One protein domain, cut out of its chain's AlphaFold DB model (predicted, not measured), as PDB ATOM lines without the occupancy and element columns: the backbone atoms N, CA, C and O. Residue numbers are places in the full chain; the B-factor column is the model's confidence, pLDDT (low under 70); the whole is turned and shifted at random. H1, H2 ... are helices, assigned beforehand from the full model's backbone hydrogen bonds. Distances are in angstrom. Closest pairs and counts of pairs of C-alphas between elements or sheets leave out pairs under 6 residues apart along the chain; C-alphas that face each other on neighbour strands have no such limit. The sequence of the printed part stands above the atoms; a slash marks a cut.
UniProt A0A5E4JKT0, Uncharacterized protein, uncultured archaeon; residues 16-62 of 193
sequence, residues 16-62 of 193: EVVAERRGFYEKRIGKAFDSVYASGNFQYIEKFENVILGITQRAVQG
ATOM      1  N   GLU A  16      15.040  20.107   4.032       77.25
ATOM      2  CA  GLU A  16      15.170  21.230   3.094       77.25
ATOM      3  C   GLU A  16      14.923  20.762   1.657       77.25
ATOM      4  O   GLU A  16      14.146  21.375   0.933       77.25
ATOM      5  N   VAL A  17      15.483  19.611   1.270       75.62
ATOM      6  CA  VAL A  17      15.254  19.017  -0.059       75.62
ATOM      7  C   VAL A  17      13.775  18.672  -0.272       75.62
ATOM      8  O   VAL A  17      13.234  18.880  -1.360       75.62
ATOM      9  N   VAL A  18      13.099  18.148   0.754       73.88
ATOM     10  CA  VAL A  18      11.663  17.836   0.706       73.88
ATOM     11  C   VAL A  18      10.833  19.115   0.605       73.88
ATOM     12  O   VAL A  18       9.929  19.174  -0.227       73.88
ATOM     13  N   ALA A  19      11.154  20.151   1.384       76.38
ATOM     14  CA  ALA A  19      10.467  21.440   1.331       76.38
ATOM     15  C   ALA A  19      10.641  22.134  -0.032       76.38
ATOM     16  O   ALA A  19       9.662  22.590  -0.622       76.38
ATOM     17  N   GLU A  20      11.859  22.143  -0.582       74.44
ATOM     18  CA  GLU A  20      12.145  22.680  -1.917       74.44
ATOM     19  C   GLU A  20      11.363  21.939  -3.003       74.44
ATOM     20  O   GLU A  20      10.732  22.560  -3.863       74.44
ATOM     21  N   ARG A  21      11.363  20.601  -2.957       74.06
ATOM     22  CA  ARG A  21      10.611  19.776  -3.910       74.06
ATOM     23  C   ARG A  21       9.113  20.008  -3.783       74.06
ATOM     24  O   ARG A  21       8.447  20.154  -4.805       74.06
ATOM     25  N   ARG A  22       8.588  20.089  -2.562       77.25
ATOM     26  CA  ARG A  22       7.179  20.399  -2.308       77.25
ATOM     27  C   ARG A  22       6.797  21.738  -2.934       77.25
ATOM     28  O   ARG A  22       5.891  21.770  -3.761       77.25
ATOM     29  N   GLY A  23       7.546  22.801  -2.643       81.06
ATOM     30  CA  GLY A  23       7.294  24.124  -3.221       81.06
ATOM     31  C   GLY A  23       7.428  24.150  -4.750       81.06
ATOM     32  O   GLY A  23       6.674  24.842  -5.436       81.06
ATOM     33  N   PHE A  24       8.354  23.372  -5.318       83.00
ATOM     34  CA  PHE A  24       8.475  23.206  -6.769       83.00
ATOM     35  C   PHE A  24       7.223  22.567  -7.388       83.00
ATOM     36  O   PHE A  24       6.723  23.060  -8.405       83.00
ATOM     37  N   TYR A  25       6.707  21.492  -6.787       79.00
ATOM     38  CA  TYR A  25       5.511  20.812  -7.281       79.00
ATOM     39  C   TYR A  25       4.246  21.645  -7.077       79.00
ATOM     40  O   TYR A  25       3.461  21.748  -8.012       79.00
ATOM     41  N   GLU A  26       4.094  22.321  -5.936       82.75
ATOM     42  CA  GLU A  26       2.984  23.252  -5.685       82.75
ATOM     43  C   GLU A  26       2.927  24.350  -6.758       82.75
ATOM     44  O   GLU A  26       1.886  24.567  -7.377       82.75
ATOM     45  N   LYS A  27       4.071  24.969  -7.085       84.81
ATOM     46  CA  LYS A  27       4.153  25.966  -8.169       84.81
ATOM     47  C   LYS A  27       3.812  25.385  -9.540       84.81
ATOM     48  O   LYS A  27       3.189  26.063 -10.355       84.81
ATOM     49  N   ARG A  28       4.253  24.160  -9.838       80.19
ATOM     50  CA  ARG A  28       3.941  23.501 -11.117       80.19
ATOM     51  C   ARG A  28       2.462  23.166 -11.244       80.19
ATOM     52  O   ARG A  28       1.910  23.363 -12.322       80.19
ATOM     53  N   ILE A  29       1.852  22.684 -10.167       82.94
ATOM     54  CA  ILE A  29       0.422  22.389 -10.113       82.94
ATOM     55  C   ILE A  29      -0.367  23.685 -10.312       82.94
ATOM     56  O   ILE A  29      -1.205  23.729 -11.205       82.94
ATOM     57  N   GLY A  30      -0.027  24.759  -9.588       85.00
ATOM     58  CA  GLY A  30      -0.670  26.069  -9.753       85.00
ATOM     59  C   GLY A  30      -0.654  26.558 -11.205       85.00
ATOM     60  O   GLY A  30      -1.703  26.820 -11.780       85.00
ATOM     61  N   LYS A  31       0.516  26.532 -11.861       86.81
ATOM     62  CA  LYS A  31       0.631  26.902 -13.285       86.81
ATOM     63  C   LYS A  31      -0.218  26.040 -14.222       86.81
ATOM     64  O   LYS A  31      -0.664  26.531 -15.256       86.81
ATOM     65  N   ALA A  32      -0.390  24.755 -13.913       81.06
ATOM     66  CA  ALA A  32      -1.223  23.867 -14.717       81.06
ATOM     67  C   ALA A  32      -2.703  24.256 -14.606       81.06
ATOM     68  O   ALA A  32      -3.365  24.373 -15.633       81.06
ATOM     69  N   PHE A  33      -3.189  24.534 -13.392       87.31
ATOM     70  CA  PHE A  33      -4.544  25.047 -13.176       87.31
ATOM     71  C   PHE A  33      -4.763  26.382 -13.892       87.31
ATOM     72  O   PHE A  33      -5.711  26.497 -14.668       87.31
ATOM     73  N   ASP A  34      -3.851  27.344 -13.721       89.25
ATOM     74  CA  ASP A  34      -3.934  28.650 -14.387       89.25
ATOM     75  C   ASP A  34      -4.030  28.493 -15.912       89.25
ATOM     76  O   ASP A  34      -4.879  29.102 -16.562       89.25
ATOM     77  N   SER A  35      -3.201  27.619 -16.494       84.81
ATOM     78  CA  SER A  35      -3.203  27.350 -17.934       84.81
ATOM     79  C   SER A  35      -4.493  26.687 -18.423       84.81
ATOM     80  O   SER A  35      -4.908  26.938 -19.556       84.81
ATOM     81  N   VAL A  36      -5.100  25.810 -17.622       84.50
ATOM     82  CA  VAL A  36      -6.331  25.096 -17.987       84.50
ATOM     83  C   VAL A  36      -7.525  26.045 -17.927       84.50
ATOM     84  O   VAL A  36      -8.281  26.116 -18.896       84.50
ATOM     85  N   TYR A  37      -7.666  26.832 -16.861       85.69
ATOM     86  CA  TYR A  37      -8.773  27.783 -16.735       85.69
ATOM     87  C   TYR A  37      -8.656  28.961 -17.709       85.69
ATOM     88  O   TYR A  37      -9.665  29.384 -18.271       85.69
ATOM     89  N   ALA A  38      -7.438  29.426 -18.009       86.75
ATOM     90  CA  ALA A  38      -7.219  30.455 -19.027       86.75
ATOM     91  C   ALA A  38      -7.636  30.013 -20.444       86.75
ATOM     92  O   ALA A  38      -7.853  30.860 -21.307       86.75
ATOM     93  N   SER A  39      -7.769  28.705 -20.701       82.62
ATOM     94  CA  SER A  39      -8.175  28.194 -22.017       82.62
ATOM     95  C   SER A  39      -9.637  28.487 -22.373       82.62
ATOM     96  O   SER A  39      -9.994  28.412 -23.548       82.62
ATOM     97  N   GLY A  40     -10.497  28.763 -21.382       81.00
ATOM     98  CA  GLY A  40     -11.936  28.985 -21.578       81.00
ATOM     99  C   GLY A  40     -12.707  27.785 -22.154       81.00
ATOM    100  O   GLY A  40     -13.882  27.906 -22.490       81.00
ATOM    101  N   ASN A  41     -12.066  26.619 -22.292       87.50
ATOM    102  CA  ASN A  41     -12.677  25.422 -22.855       87.50
ATOM    103  C   ASN A  41     -13.270  24.553 -21.739       87.50
ATOM    104  O   ASN A  41     -12.574  23.734 -21.139       87.50
ATOM    105  N   PHE A  42     -14.574  24.700 -21.505       83.94
ATOM    106  CA  PHE A  42     -15.295  23.987 -20.446       83.94
ATOM    107  C   PHE A  42     -15.153  22.459 -20.510       83.94
ATOM    108  O   PHE A  42     -14.965  21.827 -19.475       83.94
ATOM    109  N   GLN A  43     -15.140  21.856 -21.704       80.00
ATOM    110  CA  GLN A  43     -14.964  20.401 -21.841       80.00
ATOM    111  C   GLN A  43     -13.559  19.937 -21.445       80.00
ATOM    112  O   GLN A  43     -13.368  18.803 -21.002       80.00
ATOM    113  N   TYR A  44     -12.549  20.777 -21.665       74.94
ATOM    114  CA  TYR A  44     -11.177  20.477 -21.273       74.94
ATOM    115  C   TYR A  44     -10.977  20.660 -19.766       74.94
ATOM    116  O   TYR A  44     -10.358  19.807 -19.132       74.94
ATOM    117  N   ILE A  45     -11.562  21.720 -19.200       80.50
ATOM    118  CA  ILE A  45     -11.574  21.998 -17.759       80.50
ATOM    119  C   ILE A  45     -12.224  20.836 -16.997       80.50
ATOM    120  O   ILE A  45     -11.598  20.265 -16.109       80.50
ATOM    121  N   GLU A  46     -13.413  20.398 -17.412       77.25
ATOM    122  CA  GLU A  46     -14.139  19.293 -16.772       77.25
ATOM    123  C   GLU A  46     -13.334  17.980 -16.791       77.25
ATOM    124  O   GLU A  46     -13.255  17.251 -15.800       77.25
ATOM    125  N   LYS A  47     -12.672  17.665 -17.911       80.12
ATOM    126  CA  LYS A  47     -11.799  16.482 -17.997       80.12
ATOM    127  C   LYS A  47     -10.600  16.587 -17.063       80.12
ATOM    128  O   LYS A  47     -10.222  15.590 -16.451       80.12
ATOM    129  N   PHE A  48      -9.994  17.767 -16.973       84.38
ATOM    130  CA  PHE A  48      -8.858  18.012 -16.097       84.38
ATOM    131  C   PHE A  48      -9.247  17.865 -14.618       84.38
ATOM    132  O   PHE A  48      -8.575  17.144 -13.882       84.38
ATOM    133  N   GLU A  49     -10.369  18.453 -14.200       84.69
ATOM    134  CA  GLU A  49     -10.880  18.351 -12.828       84.69
ATOM    135  C   GLU A  49     -11.188  16.904 -12.429       84.69
ATOM    136  O   GLU A  49     -10.789  16.463 -11.351       84.69
ATOM    137  N   ASN A  50     -11.801  16.124 -13.324       82.69
ATOM    138  CA  ASN A  50     -12.069  14.704 -13.085       82.69
ATOM    139  C   ASN A  50     -10.787  13.881 -12.869       82.69
ATOM    140  O   ASN A  50     -10.760  12.971 -12.036       82.69
ATOM    141  N   VAL A  51      -9.706  14.205 -13.586       82.69
ATOM    142  CA  VAL A  51      -8.400  13.555 -13.388       82.69
ATOM    143  C   VAL A  51      -7.819  13.912 -12.022       82.69
ATOM    144  O   VAL A  51      -7.380  13.017 -11.299       82.69
ATOM    145  N   ILE A  52      -7.844  15.193 -11.640       84.62
ATOM    146  CA  ILE A  52      -7.356  15.635 -10.328       84.62
ATOM    147  C   ILE A  52      -8.157  14.980  -9.203       84.62
ATOM    148  O   ILE A  52      -7.567  14.445  -8.266       84.62
ATOM    149  N   LEU A  53      -9.484  14.957  -9.313       82.88
ATOM    150  CA  LEU A  53     -10.365  14.338  -8.329       82.88
ATOM    151  C   LEU A  53     -10.046  12.847  -8.147       82.88
ATOM    152  O   LEU A  53      -9.930  12.379  -7.014       82.88
ATOM    153  N   GLY A  54      -9.802  12.123  -9.243       80.94
ATOM    154  CA  GLY A  54      -9.381  10.722  -9.194       80.94
ATOM    155  C   GLY A  54      -8.018  10.509  -8.525       80.94
ATOM    156  O   GLY A  54      -7.841   9.538  -7.786       80.94
ATOM    157  N   ILE A  55      -7.061  11.418  -8.737       79.62
ATOM    158  CA  ILE A  55      -5.747  11.375  -8.074       79.62
ATOM    159  C   ILE A  55      -5.900  11.647  -6.574       79.62
ATOM    160  O   ILE A  55      -5.375  10.886  -5.761       79.62
ATOM    161  N   THR A  56      -6.649  12.685  -6.193       79.88
ATOM    162  CA  THR A  56      -6.839  13.075  -4.789       79.88
ATOM    163  C   THR A  56      -7.571  11.992  -3.997       79.88
ATOM    164  O   THR A  56      -7.138  11.647  -2.901       79.88
ATOM    165  N   GLN A  57      -8.626  11.389  -4.553       79.06
ATOM    166  CA  GLN A  57      -9.352  10.298  -3.888       79.06
ATOM    167  C   GLN A  57      -8.449   9.094  -3.596       79.06
ATOM    168  O   GLN A  57      -8.489   8.534  -2.502       79.06
ATOM    169  N   ARG A  58      -7.588   8.721  -4.546       70.38
ATOM    170  CA  ARG A  58      -6.643   7.610  -4.371       70.38
ATOM    171  C   ARG A  58      -5.505   7.940  -3.411       70.38
ATOM    172  O   ARG A  58      -5.086   7.069  -2.655       70.38
ATOM    173  N   ALA A  59      -5.047   9.193  -3.405       76.00
ATOM    174  CA  ALA A  59      -4.066   9.684  -2.442       76.00
ATOM    175  C   ALA A  59      -4.586   9.569  -1.002       76.00
ATOM    176  O   ALA A  59      -3.871   9.078  -0.133       76.00
ATOM    177  N   VAL A  60      -5.847   9.948  -0.767       75.00
ATOM    178  CA  VAL A  60      -6.513   9.809   0.540       75.00
ATOM    179  C   VAL A  60      -6.663   8.340   0.946       75.00
ATOM    180  O   VAL A  60      -6.539   8.010   2.120       75.00
ATOM    181  N   GLN A  61      -6.872   7.443  -0.019       78.62
ATOM    182  CA  GLN A  61      -6.969   5.997   0.210       78.62
ATOM    183  C   GLN A  61      -5.608   5.300   0.396       78.62
ATOM    184  O   GLN A  61      -5.577   4.085   0.570       78.62
ATOM    185  N   GLY A  62      -4.485   6.025   0.326       72.56
ATOM    186  CA  GLY A  62      -3.138   5.452   0.447       72.56
ATOM    187  C   GLY A  62      -2.672   4.638  -0.767       72.56
ATOM    188  O   GLY A  62      -1.578   4.083  -0.745       72.56
TER     189      GLY A  62
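Overview. This is residues 16 to 62 of the 193 residues of an uncharacterized protein of uncultured archaeon (UniProt A0A5E4JKT0). Two long helices, H1 and H2, make an open V, a helical hairpin whose arms meet near the tight turn between them and spread apart toward the two ends. The printed part has 47 residues with two named helices, H1 then H2, and no named strand; the class is all helix. It is loose, with a radius of gyration of the C-alphas of 13.0 A, and flat, spanning 38 by 26 by 7 A.

Along the chain. H1, the longest helix, takes residues 16 to 37, 31.8 A from C-alpha 16 at (15.170, 21.230, 3.094) to C-alpha 37 at (-8.773, 27.783, -16.735). H2 takes residues 42 to 60, 26.8 A long, and ends with C-alpha 60 at (-6.513, 9.809, 0.540).

Arrangement. H1 touches H2 with residues 36 to 37 alone, and H2 touches H1 with residues 44 to 48 alone. Their closest C-alphas are those of Val 36 and Ile 45, 6.1 A apart. They run opposite ways at a shallow tilt of 28 degrees. In H1 and H2 every O i to N i+4 pair is within hydrogen-bond range.

Size, cuts and confidence. The C-alphas farthest apart, those of Glu 16 and Gln 43, are 39.1 A apart. Residues 16 to 31 of H1 stand free, as do residues 50 to 62, of which 50 to 60 belong to H2. The printed part has no cut, and no printed residue is under 70 in pLDDT.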